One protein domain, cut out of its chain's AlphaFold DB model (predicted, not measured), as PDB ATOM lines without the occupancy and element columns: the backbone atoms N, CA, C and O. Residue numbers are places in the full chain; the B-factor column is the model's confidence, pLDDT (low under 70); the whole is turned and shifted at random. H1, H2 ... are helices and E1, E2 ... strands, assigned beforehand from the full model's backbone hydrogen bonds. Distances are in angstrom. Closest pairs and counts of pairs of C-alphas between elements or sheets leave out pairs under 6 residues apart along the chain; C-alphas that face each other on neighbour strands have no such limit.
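Overview. This is residues 2 to 99 of the 242 residues of the protein "Penicillin-binding protein activator" of Woeseia sp (UniProt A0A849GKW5). A small, loose head holds two short parallel strands side by side, E1 and E2, and helix H2 across the last part of helix H4; H3 runs out from it as a long arm, from which the chain folds back. H1 lies at another end, its first residue near E1 and residues 8 to 13 sticking out. The printed part has 98 residues with four named helices and two named strands, in the order H1 H2 H3 E1 H4 E2, and is mostly helix. It is loose, with a radius of gyration of the C-alphas of 15.6 A and spans of 49 by 33 by 21 A.

Along the chain. H1, residues 2 to 11, begins at C-alpha 2 (-40.344, 24.234, -21.834) and is 14.2 A long. H2 is residues 30 to 36. H3, residues 39 to 52, is 20.4 A long and ends at C-alpha 52 (-54.515, 22.174, -60.833). E1 is residues 70 to 72. H4, residues 76 to 89, is 19.7 A long. E2, residues 96 to 99, ends at C-alpha 99 (-43.700, 32.471, -16.583).

Arrangement. The C-alphas of Ala 2 in H1 and Leu 72 in E1 are their closest, 7.8 A. H2 and H3 are close but not clearly touching, Glu 34 and Thr 40 having the closest C-alphas, 6.8 A. H2 touches residues 85 to 89 of H4 alone, about perpendicular at 77 degrees; the closest C-alphas, of Ile 33 and Leu 86, are 6.7 A apart. E1, H4 and E2 form a strand-helix-strand unit, two parallel neighbour strands with a helix between them in the chain, its crossover right-handed. N 72 and O 97 are within hydrogen-bond range at 2.8 A. Every O i to N i+4 pair is within range in H1, H2 and H3, and 9 of 10 in H4.

Size, cuts and confidence. The C-alphas of Ala 11 and Gly 54 are the farthest apart, 50.3 A. The links H1 to H2 and H3 to E1 are long, and the printed part has no cut. Residues 39 to 46, 54 to 65 and 90 to 92 have pLDDT under 70.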
ATOM      1  N   ALA A   2     -39.430  24.925 -20.918       83.81
ATOM      2  CA  ALA A   2     -40.344  24.234 -21.834       83.81
ATOM      3  C   ALA A   2     -40.457  22.730 -21.520       83.81
ATOM      4  O   ALA A   2     -41.559  22.247 -21.302       83.81
ATOM      5  N   ILE A   3     -39.321  22.038 -21.358       86.50
ATOM      6  CA  ILE A   3     -39.283  20.610 -20.985       86.50
ATOM      7  C   ILE A   3     -39.995  20.360 -19.646       86.50
ATOM      8  O   ILE A   3     -40.936  19.588 -19.589       86.50
ATOM      9  N   SER A   4     -39.627  21.093 -18.590       90.31
ATOM     10  CA  SER A   4     -40.252  20.937 -17.267       90.31
ATOM     11  C   SER A   4     -41.765  21.184 -17.279       90.31
ATOM     12  O   SER A   4     -42.493  20.551 -16.526       90.31
ATOM     13  N   PHE A   5     -42.242  22.112 -18.115       91.00
ATOM     14  CA  PHE A   5     -43.674  22.335 -18.302       91.00
ATOM     15  C   PHE A   5     -44.337  21.172 -19.044       91.00
ATOM     16  O   PHE A   5     -45.412  20.746 -18.642       91.00
ATOM     17  N   ALA A   6     -43.710  20.659 -20.107       89.38
ATOM     18  CA  ALA A   6     -44.214  19.512 -20.857       89.38
ATOM     19  C   ALA A   6     -44.320  18.261 -19.967       89.38
ATOM     20  O   ALA A   6     -45.351  17.593 -19.986       89.38
ATOM     21  N   ASP A   7     -43.304  18.004 -19.140       92.50
ATOM     22  CA  ASP A   7     -43.295  16.896 -18.179       92.50
ATOM     23  C   ASP A   7     -44.451  17.019 -17.176       92.50
ATOM     24  O   ASP A   7     -45.210  16.069 -16.979       92.50
ATOM     25  N   GLU A   8     -44.632  18.204 -16.581       91.44
ATOM     26  CA  GLU A   8     -45.722  18.456 -15.633       91.44
ATOM     27  C   GLU A   8     -47.097  18.368 -16.314       91.44
ATOM     28  O   GLU A   8     -48.025  17.786 -15.761       91.44
ATOM     29  N   MET A   9     -47.239  18.883 -17.539       89.75
ATOM     30  CA  MET A   9     -48.484  18.801 -18.308       89.75
ATOM     31  C   MET A   9     -48.903  17.348 -18.541       89.75
ATOM     32  O   MET A   9     -50.059  16.998 -18.308       89.75
ATOM     33  N   LEU A  10     -47.963  16.496 -18.959       90.75
ATOM     34  CA  LEU A  10     -48.211  15.068 -19.154       90.75
ATOM     35  C   LEU A  10     -48.532  14.369 -17.825       90.75
ATOM     36  O   LEU A  10     -49.458  13.560 -17.766       90.75
ATOM     37  N   ALA A  11     -47.819  14.710 -16.745       93.25
ATOM     38  CA  ALA A  11     -48.066  14.157 -15.412       93.25
ATOM     39  C   ALA A  11     -49.468  14.499 -14.874       93.25
ATOM     40  O   ALA A  11     -50.072  13.689 -14.169       93.25
ATOM     41  N   GLN A  12     -50.010  15.661 -15.246       92.56
ATOM     42  CA  GLN A  12     -51.369  16.100 -14.909       92.56
ATOM     43  C   GLN A  12     -52.442  15.578 -15.889       92.56
ATOM     44  O   GLN A  12     -53.611  15.947 -15.778       92.56
ATOM     45  N   GLY A  13     -52.074  14.714 -16.845       91.19
ATOM     46  CA  GLY A  13     -52.994  14.105 -17.813       91.19
ATOM     47  C   GLY A  13     -53.322  14.976 -19.031       91.19
ATOM     48  O   GLY A  13     -54.264  14.669 -19.762       91.19
ATOM     49  N   GLY A  14     -52.576  16.060 -19.249       90.00
ATOM     50  CA  GLY A  14     -52.648  16.867 -20.463       90.00
ATOM     51  C   GLY A  14     -51.891  16.243 -21.639       90.00
ATOM     52  O   GLY A  14     -51.166  15.263 -21.488       90.00
ATOM     53  N   ASN A  15     -52.035  16.848 -22.819       87.25
ATOM     54  CA  ASN A  15     -51.354  16.426 -24.043       87.25
ATOM     55  C   ASN A  15     -50.411  17.524 -24.542       87.25
ATOM     56  O   ASN A  15     -50.764  18.702 -24.546       87.25
ATOM     57  N   VAL A  16     -49.232  17.126 -25.019       88.31
ATOM     58  CA  VAL A  16     -48.281  18.025 -25.681       88.31
ATOM     59  C   VAL A  16     -48.292  17.706 -27.169       88.31
ATOM     60  O   VAL A  16     -47.859  16.632 -27.576       88.31
ATOM     61  N   LEU A  17     -48.831  18.625 -27.971       86.56
ATOM     62  CA  LEU A  17     -48.973  18.424 -29.416       86.56
ATOM     63  C   LEU A  17     -47.669  18.659 -30.176       86.56
ATOM     64  O   LEU A  17     -47.438  18.004 -31.183       86.56
ATOM     65  N   GLU A  18     -46.870  19.630 -29.735       86.69
ATOM     66  CA  GLU A  18     -45.620  20.028 -30.379       86.69
ATOM     67  C   GLU A  18     -44.766  20.847 -29.403       86.69
ATOM     68  O   GLU A  18     -45.304  21.578 -28.564       86.69
ATOM     69  N   VAL A  19     -43.441  20.753 -29.529       89.00
ATOM     70  CA  VAL A  19     -42.480  21.590 -28.800       89.00
ATOM     71  C   VAL A  19     -41.476  22.136 -29.802       89.00
ATOM     72  O   VAL A  19     -40.842  21.374 -30.521       89.00
ATOM     73  N   SER A  20     -41.318  23.457 -29.828       88.81
ATOM     74  CA  SER A  20     -40.362  24.137 -30.697       88.81
ATOM     75  C   SER A  20     -39.457  25.029 -29.858       88.81
ATOM     76  O   SER A  20     -39.940  25.836 -29.058       88.81
ATOM     77  N   ASP A  21     -38.150  24.859 -30.030       91.56
ATOM     78  CA  ASP A  21     -37.138  25.744 -29.466       91.56
ATOM     79  C   ASP A  21     -36.832  26.877 -30.450       91.56
ATOM     80  O   ASP A  21     -36.974  26.731 -31.662       91.56
ATOM     81  N   TYR A  22     -36.374  28.010 -29.924       91.38
ATOM     82  CA  TYR A  22     -35.941  29.151 -30.725       91.38
ATOM     83  C   TYR A  22     -34.572  29.640 -30.251       91.38
ATOM     84  O   TYR A  22     -34.227  29.535 -29.069       91.38
ATOM     85  N   GLU A  23     -33.787  30.215 -31.161       92.69
ATOM     86  CA  GLU A  23     -32.496  30.815 -30.817       92.69
ATOM     87  C   GLU A  23     -32.698  32.227 -30.244       92.69
ATOM     88  O   GLU A  23     -33.212  33.097 -30.948       92.69
ATOM     89  N   PRO A  24     -32.283  32.515 -28.996       88.12
ATOM     90  CA  PRO A  24     -32.571  33.798 -28.350       88.12
ATOM     91  C   PRO A  24     -32.001  35.037 -29.056       88.12
ATOM     92  O   PRO A  24     -32.533  36.129 -28.854       88.12
ATOM     93  N   ASP A  25     -30.941  34.868 -29.849       91.19
ATOM     94  CA  ASP A  25     -30.236  35.953 -30.545       91.19
ATOM     95  C   ASP A  25     -30.846  36.286 -31.918       91.19
ATOM     96  O   ASP A  25     -30.487  37.292 -32.538       91.19
ATOM     97  N   LYS A  26     -31.784  35.463 -32.405       91.19
ATOM     98  CA  LYS A  26     -32.531  35.741 -33.634       91.19
ATOM     99  C   LYS A  26     -33.646  36.752 -33.371       91.19
ATOM    100  O   LYS A  26     -34.180  36.860 -32.271       91.19
ATOM    101  N   ASN A  27     -34.012  37.485 -34.422       91.19
ATOM    102  CA  ASN A  27     -35.170  38.387 -34.417       91.19
ATOM    103  C   ASN A  27     -36.318  37.881 -35.299       91.19
ATOM    104  O   ASN A  27     -37.413  38.434 -35.239       91.19
ATOM    105  N   ASP A  28     -36.065  36.858 -36.114       90.44
ATOM    106  CA  ASP A  28     -37.049  36.196 -36.960       90.44
ATOM    107  C   ASP A  28     -37.250  34.772 -36.442       90.44
ATOM    108  O   ASP A  28     -36.290  34.006 -36.354       90.44
ATOM    109  N   PHE A  29     -38.488  34.476 -36.058       91.44
ATOM    110  CA  PHE A  29     -38.965  33.204 -35.520       91.44
ATOM    111  C   PHE A  29     -40.058  32.602 -36.413       91.44
ATOM    112  O   PHE A  29     -40.820  31.733 -35.982       91.44
ATOM    113  N   SER A  30     -40.197  33.111 -37.642       87.19
ATOM    114  CA  SER A  30     -41.264  32.716 -38.563       87.19
ATOM    115  C   SER A  30     -41.211  31.224 -38.856       87.19
ATOM    116  O   SER A  30     -42.243  30.565 -38.832       87.19
ATOM    117  N   PHE A  31     -40.014  30.671 -39.052       86.81
ATOM    118  CA  PHE A  31     -39.830  29.249 -39.330       86.81
ATOM    119  C   PHE A  31     -40.290  28.369 -38.159       86.81
ATOM    120  O   PHE A  31     -41.046  27.416 -38.346       86.81
ATOM    121  N   GLU A  32     -39.871  28.704 -36.940       88.81
ATOM    122  CA  GLU A  32     -40.224  27.988 -35.716       88.81
ATOM    123  C   GLU A  32     -41.732  28.054 -35.458       88.81
ATOM    124  O   GLU A  32     -42.338  27.045 -35.095       88.81
ATOM    125  N   ILE A  33     -42.344  29.221 -35.690       87.62
ATOM    126  CA  ILE A  33     -43.787  29.443 -35.552       87.62
ATOM    127  C   ILE A  33     -44.570  28.681 -36.628       87.62
ATOM    128  O   ILE A  33     -45.562  28.031 -36.310       87.62
ATOM    129  N   GLU A  34     -44.147  28.726 -37.890       82.44
ATOM    130  CA  GLU A  34     -44.817  28.024 -38.989       82.44
ATOM    131  C   GLU A  34     -44.812  26.507 -38.781       82.44
ATOM    132  O   GLU A  34     -45.849  25.860 -38.969       82.44
ATOM    133  N   ASN A  35     -43.677  25.959 -38.333       81.25
ATOM    134  CA  ASN A  35     -43.549  24.545 -37.986       81.25
ATOM    135  C   ASN A  35     -44.426  24.188 -36.782       81.25
ATOM    136  O   ASN A  35     -45.205  23.238 -36.857       81.25
ATOM    137  N   LEU A  36     -44.365  24.988 -35.707       83.00
ATOM    138  CA  LEU A  36     -45.192  24.797 -34.512       83.00
ATOM    139  C   LEU A  36     -46.689  24.839 -34.846       83.00
ATOM    140  O   LEU A  36     -47.484  24.144 -34.223       83.00
ATOM    141  N   MET A  37     -47.097  25.640 -35.828       78.81
ATOM    142  CA  MET A  37     -48.499  25.782 -36.218       78.81
ATOM    143  C   MET A  37     -48.925  24.842 -37.354       78.81
ATOM    144  O   MET A  37     -50.070  24.929 -37.795       78.81
ATOM    145  N   LEU A  38     -48.046  23.938 -37.814       70.56
ATOM    146  CA  LEU A  38     -48.282  23.013 -38.936       70.56
ATOM    147  C   LEU A  38     -48.823  23.709 -40.204       70.56
ATOM    148  O   LEU A  38     -49.525  23.105 -41.022       70.56
ATOM    149  N   LEU A  39     -48.485  24.989 -40.410       59.72
ATOM    150  CA  LEU A  39     -48.974  25.768 -41.554       59.72
ATOM    151  C   LEU A  39     -48.428  25.229 -42.889       59.72
ATOM    152  O   LEU A  39     -49.031  25.447 -43.944       59.72
ATOM    153  N   THR A  40     -47.343  24.454 -42.858       54.44
ATOM    154  CA  THR A  40     -46.670  23.906 -44.039       54.44
ATOM    155  C   THR A  40     -47.557  22.955 -44.850       54.44
ATOM    156  O   THR A  40     -47.576  23.043 -46.080       54.44
ATOM    157  N   GLU A  41     -48.353  22.084 -44.216       59.19
ATOM    158  CA  GLU A  41     -49.233  21.163 -44.958       59.19
ATOM    159  C   GLU A  41     -50.386  21.897 -45.652       59.19
ATOM    160  O   GLU A  41     -50.760  21.563 -46.783       59.19
ATOM    161  N   SER A  42     -50.929  22.924 -44.994       58.09
ATOM    162  CA  SER A  42     -51.993  23.768 -45.539       58.09
ATOM    163  C   SER A  42     -51.493  24.568 -46.749       58.09
ATOM    164  O   SER A  42     -52.155  24.583 -47.792       58.09
ATOM    165  N   VAL A  43     -50.283  25.140 -46.666       63.34
ATOM    166  CA  VAL A  43     -49.655  25.898 -47.764       63.34
ATOM    167  C   VAL A  43     -49.308  24.987 -48.943       63.34
ATOM    168  O   VAL A  43     -49.638  25.308 -50.086       63.34
ATOM    169  N   GLN A  44     -48.703  23.819 -48.700       66.81
ATOM    170  CA  GLN A  44     -48.374  22.874 -49.773       66.81
ATOM    171  C   GLN A  44     -49.628  22.336 -50.473       66.81
ATOM    172  O   GLN A  44     -49.641  22.195 -51.698       66.81
ATOM    173  N   ARG A  45     -50.697  22.044 -49.721       67.50
ATOM    174  CA  ARG A  45     -51.978  21.611 -50.295       67.50
ATOM    175  C   ARG A  45     -52.595  22.710 -51.153       67.50
ATOM    176  O   ARG A  45     -53.057  22.418 -52.254       67.50
ATOM    177  N   TYR A  46     -52.560  23.957 -50.688       68.56
ATOM    178  CA  TYR A  46     -53.008  25.104 -51.469       68.56
ATOM    179  C   TYR A  46     -52.218  25.263 -52.772       68.56
ATOM    180  O   TYR A  46     -52.825  25.406 -53.829       68.56
ATOM    181  N   GLN A  47     -50.886  25.166 -52.728       71.31
ATOM    182  CA  GLN A  47     -50.048  25.247 -53.929       71.31
ATOM    183  C   GLN A  47     -50.373  24.132 -54.936       71.31
ATOM    184  O   GLN A  47     -50.519  24.416 -56.124       71.31
ATOM    185  N   ARG A  48     -50.572  22.888 -54.468       76.31
ATOM    186  CA  ARG A  48     -50.995  21.758 -55.319       76.31
ATOM    187  C   ARG A  48     -52.384  21.976 -55.928       76.31
ATOM    188  O   ARG A  48     -52.583  21.703 -57.105       76.31
ATOM    189  N   LEU A  49     -53.343  22.477 -55.149       73.69
ATOM    190  CA  LEU A  49     -54.700  22.752 -55.630       73.69
ATOM    191  C   LEU A  49     -54.726  23.917 -56.625       73.69
ATOM    192  O   LEU A  49     -55.373  23.807 -57.661       73.69
ATOM    193  N   ARG A  50     -53.973  24.991 -56.367       75.56
ATOM    194  CA  ARG A  50     -53.838  26.142 -57.270       75.56
ATOM    195  C   ARG A  50     -53.154  25.775 -58.587       75.56
ATOM    196  O   ARG A  50     -53.537  26.298 -59.624       75.56
ATOM    197  N   ALA A  51     -52.170  24.876 -58.564       77.94
ATOM    198  CA  ALA A  51     -51.528  24.388 -59.785       77.94
ATOM    199  C   ALA A  51     -52.500  23.610 -60.696       77.94
ATOM    200  O   ALA A  51     -52.323  23.602 -61.910       77.94
ATOM    201  N   ASN A  52     -53.542  23.003 -60.116       77.19
ATOM    202  CA  ASN A  52     -54.515  22.174 -60.833       77.19
ATOM    203  C   ASN A  52     -55.836  22.900 -61.148       77.19
ATOM    204  O   ASN A  52     -56.580  22.466 -62.024       77.19
ATOM    205  N   ILE A  53     -56.151  23.988 -60.441       72.31
ATOM    206  CA  ILE A  53     -57.404  24.740 -60.564       72.31
ATOM    207  C   ILE A  53     -57.040  26.144 -61.057       72.31
ATOM    208  O   ILE A  53     -56.559  26.974 -60.293       72.31
ATOM    209  N   GLY A  54     -57.239  26.400 -62.353       58.91
ATOM    210  CA  GLY A  54     -56.826  27.620 -63.066       58.91
ATOM    211  C   GLY A  54     -57.606  28.899 -62.721       58.91
ATOM    212  O   GLY A  54     -57.991  29.638 -63.623       58.91
ATOM    213  N   GLY A  55     -57.853  29.168 -61.439       69.31
ATOM    214  CA  GLY A  55     -58.564  30.352 -60.960       69.31
ATOM    215  C   GLY A  55     -58.068  30.836 -59.592       69.31
ATOM    216  O   GLY A  55     -57.320  30.126 -58.913       69.31
ATOM    217  N   PRO A  56     -58.448  32.057 -59.172       58.19
ATOM    218  CA  PRO A  56     -58.107  32.579 -57.856       58.19
ATOM    219  C   PRO A  56     -58.799  31.735 -56.783       58.19
ATOM    220  O   PRO A  56     -60.022  31.721 -56.662       58.19
ATOM    221  N   LEU A  57     -57.997  30.999 -56.025       57.41
ATOM    222  CA  LEU A  57     -58.453  30.131 -54.953       57.41
ATOM    223  C   LEU A  57     -58.278  30.922 -53.653       57.41
ATOM    224  O   LEU A  57     -57.173  31.357 -53.332       57.41
ATOM    225  N   GLN A  58     -59.373  31.200 -52.948       58.78
ATOM    226  CA  GLN A  58     -59.326  31.975 -51.710       58.78
ATOM    227  C   GLN A  58     -58.702  31.092 -50.619       58.78
ATOM    228  O   GLN A  58     -59.309  30.119 -50.175       58.78
ATOM    229  N   TYR A  59     -57.443  31.368 -50.271       55.38
ATOM    230  CA  TYR A  59     -56.716  30.658 -49.222       55.38
ATOM    231  C   TYR A  59     -57.005  31.309 -47.880       55.38
ATOM    232  O   TYR A  59     -56.555  32.426 -47.630       55.38
ATOM    233  N   ASP A  60     -57.732  30.600 -47.028       55.41
ATOM    234  CA  ASP A  60     -57.790  30.903 -45.604       55.41
ATOM    235  C   ASP A  60     -56.907  29.862 -44.895       55.41
ATOM    236  O   ASP A  60     -57.262  28.674 -44.908       55.41
ATOM    237  N   PRO A  61     -55.714  30.233 -44.385       55.53
ATOM    238  CA  PRO A  61     -54.846  29.309 -43.668       55.53
ATOM    239  C   PRO A  61     -55.644  28.647 -42.544       55.53
ATOM    240  O   PRO A  61     -56.130  29.311 -41.625       55.53
ATOM    241  N   ARG A  62     -55.822  27.323 -42.609       53.59
ATOM    242  CA  ARG A  62     -56.543  26.617 -41.549       53.59
ATOM    243  C   ARG A  62     -55.705  26.663 -40.279       53.59
ATOM    244  O   ARG A  62     -54.621  26.094 -40.218       53.59
ATOM    245  N   ARG A  63     -56.240  27.363 -39.281       63.03
ATOM    246  CA  ARG A  63     -55.731  27.425 -37.909       63.03
ATOM    247  C   ARG A  63     -55.583  26.012 -37.335       63.03
ATOM    248  O   ARG A  63     -56.432  25.157 -37.594       63.03
ATOM    249  N   ARG A  64     -54.556  25.804 -36.510       67.19
ATOM    250  CA  ARG A  64     -54.451  24.649 -35.613       67.19
ATOM    251  C   ARG A  64     -55.614  24.722 -34.610       67.19
ATOM    252  O   ARG A  64     -55.595  25.572 -33.727       67.19
ATOM    253  N   GLN A  65     -56.677  23.940 -34.824       68.88
ATOM    254  CA  GLN A  65     -57.883  23.927 -33.968       68.88
ATOM    255  C   GLN A  65     -57.855  22.823 -32.903       68.88
ATOM    256  O   GLN A  65     -58.733  22.755 -32.054       68.88
ATOM    257  N   ASP A  66     -56.856  21.954 -32.975       75.75
ATOM    258  CA  ASP A  66     -56.551  20.875 -32.040       75.75
ATOM    259  C   ASP A  66     -55.802  21.358 -30.790       75.75
ATOM    260  O   ASP A  66     -55.687  20.598 -29.835       75.75
ATOM    261  N   ALA A  67     -55.304  22.600 -30.783       83.50
ATOM    262  CA  ALA A  67     -54.598  23.189 -29.651       83.50
ATOM    263  C   ALA A  67     -55.517  24.092 -28.817       83.50
ATOM    264  O   ALA A  67     -56.223  24.936 -29.366       83.50
ATOM    265  N   ASP A  68     -55.435  23.975 -27.490       85.06
ATOM    266  CA  ASP A  68     -56.214  24.807 -26.561       85.06
ATOM    267  C   ASP A  68     -55.484  26.097 -26.153       85.06
ATOM    268  O   ASP A  68     -56.115  27.112 -25.858       85.06
ATOM    269  N   PHE A  69     -54.149  26.073 -26.112       90.00
ATOM    270  CA  PHE A  69     -53.315  27.214 -25.730       90.00
ATOM    271  C   PHE A  69     -51.860  27.028 -26.180       90.00
ATOM    272  O   PHE A  69     -51.444  25.946 -26.593       90.00
ATOM    273  N   ILE A  70     -51.069  28.094 -26.048       91.25
ATOM    274  CA  ILE A  70     -49.613  28.080 -26.237       91.25
ATOM    275  C   ILE A  70     -48.944  28.390 -24.898       91.25
ATOM    276  O   ILE A  70     -49.276  29.387 -24.256       91.25
ATOM    277  N   PHE A  71     -47.973  27.576 -24.484       94.31
ATOM    278  CA  PHE A  71     -47.069  27.934 -23.392       94.31
ATOM    279  C   PHE A  71     -45.768  28.509 -23.955       94.31
ATOM    280  O   PHE A  71     -45.043  27.844 -24.691       94.31
ATOM    281  N   LEU A  72     -45.467  29.755 -23.601       95.25
ATOM    282  CA  LEU A  72     -44.330  30.509 -24.107       95.25
ATOM    283  C   LEU A  72     -43.257  30.650 -23.026       95.25
ATOM    284  O   LEU A  72     -43.388  31.456 -22.106       95.25
ATOM    285  N   ALA A  73     -42.156  29.915 -23.144       95.44
ATOM    286  CA  ALA A  73     -41.026  30.010 -22.221       95.44
ATOM    287  C   ALA A  73     -40.001  31.072 -22.669       95.44
ATOM    288  O   ALA A  73     -38.870  30.729 -23.004       95.44
ATOM    289  N   ALA A  74     -40.378  32.357 -22.656       95.75
ATOM    290  CA  ALA A  74     -39.551  33.442 -23.196       95.75
ATOM    291  C   ALA A  74     -39.177  34.533 -22.182       95.75
ATOM    292  O   ALA A  74     -39.836  34.704 -21.157       95.75
ATOM    293  N   THR A  75     -38.100  35.276 -22.473       96.38
ATOM    294  CA  THR A  75     -37.845  36.560 -21.797       96.38
ATOM    295  C   THR A  75     -38.750  37.648 -22.378       96.38
ATOM    296  O   THR A  75     -39.309  37.459 -23.456       96.38
ATOM    297  N   ALA A  76     -38.853  38.810 -21.728       96.12
ATOM    298  CA  ALA A  76     -39.610  39.945 -22.260       96.12
ATOM    299  C   ALA A  76     -39.201  40.340 -23.692       96.12
ATOM    300  O   ALA A  76     -40.064  40.602 -24.527       96.12
ATOM    301  N   GLN A  77     -37.903  40.341 -24.016       95.38
ATOM    302  CA  GLN A  77     -37.429  40.712 -25.353       95.38
ATOM    303  C   GLN A  77     -37.913  39.728 -26.423       95.38
ATOM    304  O   GLN A  77     -38.559  40.149 -27.382       95.38
ATOM    305  N   GLN A  78     -37.638  38.430 -26.258       96.31
ATOM    306  CA  GLN A  78     -38.087  37.438 -27.240       96.31
ATOM    307  C   GLN A  78     -39.604  37.270 -27.214       96.31
ATOM    308  O   GLN A  78     -40.203  37.068 -28.258       96.31
ATOM    309  N   GLY A  79     -40.243  37.434 -26.058       96.50
ATOM    310  CA  GLY A  79     -41.692  37.393 -25.911       96.50
ATOM    311  C   GLY A  79     -42.410  38.418 -26.780       96.50
ATOM    312  O   GLY A  79     -43.370  38.060 -27.457       96.50
ATOM    313  N   ARG A  80     -41.925  39.670 -26.810       95.88
ATOM    314  CA  ARG A  80     -42.491  40.741 -27.652       95.88
ATOM    315  C   ARG A  80     -42.430  40.353 -29.136       95.88
ATOM    316  O   ARG A  80     -43.433  40.432 -29.841       95.88
ATOM    317  N   LEU A  81     -41.278  39.849 -29.584       95.25
ATOM    318  CA  LEU A  81     -41.066  39.403 -30.965       95.25
ATOM    319  C   LEU A  81     -41.913  38.171 -31.318       95.25
ATOM    320  O   LEU A  81     -42.646  38.198 -32.304       95.25
ATOM    321  N   LEU A  82     -41.861  37.125 -30.490       94.56
ATOM    322  CA  LEU A  82     -42.613  35.884 -30.669       94.56
ATOM    323  C   LEU A  82     -44.114  36.153 -30.678       94.56
ATOM    324  O   LEU A  82     -44.803  35.669 -31.564       94.56
ATOM    325  N   LYS A  83     -44.641  36.963 -29.752       93.44
ATOM    326  CA  LYS A  83     -46.076  37.276 -29.706       93.44
ATOM    327  C   LYS A  83     -46.530  38.087 -30.919       93.44
ATOM    328  O   LYS A  83     -47.627  37.836 -31.427       93.44
ATOM    329  N   SER A  84     -45.707  39.027 -31.384       92.06
ATOM    330  CA  SER A  84     -45.979  39.823 -32.585       92.06
ATOM    331  C   SER A  84     -46.000  38.953 -33.846       92.06
ATOM    332  O   SER A  84     -46.971  38.981 -34.602       92.06
ATOM    333  N   GLN A  85     -44.996  38.092 -34.023       91.38
ATOM    334  CA  GLN A  85     -44.925  37.164 -35.154       91.38
ATOM    335  C   GLN A  85     -45.995  36.077 -35.084       91.38
ATOM    336  O   GLN A  85     -46.600  35.762 -36.103       91.38
ATOM    337  N   LEU A  86     -46.310  35.571 -33.887       88.88
ATOM    338  CA  LEU A  86     -47.458  34.696 -33.676       88.88
ATOM    339  C   LEU A  86     -48.727  35.398 -34.147       88.88
ATOM    340  O   LEU A  86     -49.449  34.824 -34.935       88.88
ATOM    341  N   LYS A  87     -48.983  36.653 -33.767       85.88
ATOM    342  CA  LYS A  87     -50.169  37.393 -34.240       85.88
ATOM    343  C   LYS A  87     -50.189  37.595 -35.765       85.88
ATOM    344  O   LYS A  87     -51.264  37.659 -36.352       85.88
ATOM    345  N   PHE A  88     -49.024  37.743 -36.393       81.94
ATOM    346  CA  PHE A  88     -48.910  37.933 -37.840       81.94
ATOM    347  C   PHE A  88     -49.156  36.635 -38.621       81.94
ATOM    348  O   PHE A  88     -49.969  36.616 -39.543       81.94
ATOM    349  N   HIS A  89     -48.489  35.548 -38.227       73.56
ATOM    350  CA  HIS A  89     -48.599  34.226 -38.860       73.56
ATOM    351  C   HIS A  89     -49.872  33.478 -38.446       73.56
ATOM    352  O   HIS A  89     -50.371  32.622 -39.174       73.56
ATOM    353  N   TYR A  90     -50.421  33.825 -37.284       68.88
ATOM    354  CA  TYR A  90     -51.641  33.286 -36.704       68.88
ATOM    355  C   TYR A  90     -52.663  34.410 -36.502       68.88
ATOM    356  O   TYR A  90     -52.678  35.102 -35.485       68.88
ATOM    357  N   ALA A  91     -53.584  34.555 -37.453       51.97
ATOM    358  CA  ALA A  91     -54.746  35.438 -37.336       51.97
ATOM    359  C   ALA A  91     -55.823  34.883 -36.362       51.97
ATOM    360  O   ALA A  91     -57.007  34.877 -36.691       51.97
ATOM    361  N   GLY A  92     -55.437  34.343 -35.198       60.97
ATOM    362  CA  GLY A  92     -56.341  33.641 -34.272       60.97
ATOM    363  C   GLY A  92     -56.154  33.961 -32.782       60.97
ATOM    364  O   GLY A  92     -55.265  34.718 -32.396       60.97
ATOM    365  N   ASP A  93     -56.993  33.329 -31.951       73.81
ATOM    366  CA  ASP A  93     -57.285  33.711 -30.555       73.81
ATOM    367  C   ASP A  93     -56.738  32.737 -29.488       73.81
ATOM    368  O   ASP A  93     -57.289  32.659 -28.390       73.81
ATOM    369  N   LEU A  94     -55.689  31.953 -29.782       84.69
ATOM    370  CA  LEU A  94     -55.163  31.004 -28.791       84.69
ATOM    371  C   LEU A  94     -54.647  31.755 -27.556       84.69
ATOM    372  O   LEU A  94     -53.781  32.628 -27.700       84.69
ATOM    373  N   PRO A  95     -55.124  31.412 -26.346       90.25
ATOM    374  CA  PRO A  95     -54.543  31.918 -25.117       90.25
ATOM    375  C   PRO A  95     -53.054  31.581 -25.058       90.25
ATOM    376  O   PRO A  95     -52.634  30.470 -25.387       90.25
ATOM    377  N   VAL A  96     -52.253  32.548 -24.620       93.56
ATOM    378  CA  VAL A  96     -50.814  32.366 -24.437       93.56
ATOM    379  C   VAL A  96     -50.507  32.473 -22.951       93.56
ATOM    380  O   VAL A  96     -50.807  33.495 -22.332       93.56
ATOM    381  N   TYR A  97     -49.895  31.430 -22.399       95.75
ATOM    382  CA  TYR A  97     -49.447  31.368 -21.013       95.75
ATOM    383  C   TYR A  97     -47.927  31.460 -20.929       95.75
ATOM    384  O   TYR A  97     -47.218  30.965 -21.803       95.75
ATOM    385  N   SER A  98     -47.403  32.071 -19.872       97.31
ATOM    386  CA  SER A  98     -45.963  32.187 -19.657       97.31
ATOM    387  C   SER A  98     -45.586  32.196 -18.172       97.31
ATOM    388  O   SER A  98     -46.426  32.130 -17.276       97.31
ATOM    389  N   THR A  99     -44.285  32.273 -17.916       96.19
ATOM    390  CA  THR A  99     -43.700  32.471 -16.583       96.19
ATOM    391  C   THR A  99     -43.329  33.938 -16.388       96.19
ATOM    392  O   THR A  99     -43.239  34.685 -17.360       96.19
TER     393      THR A  99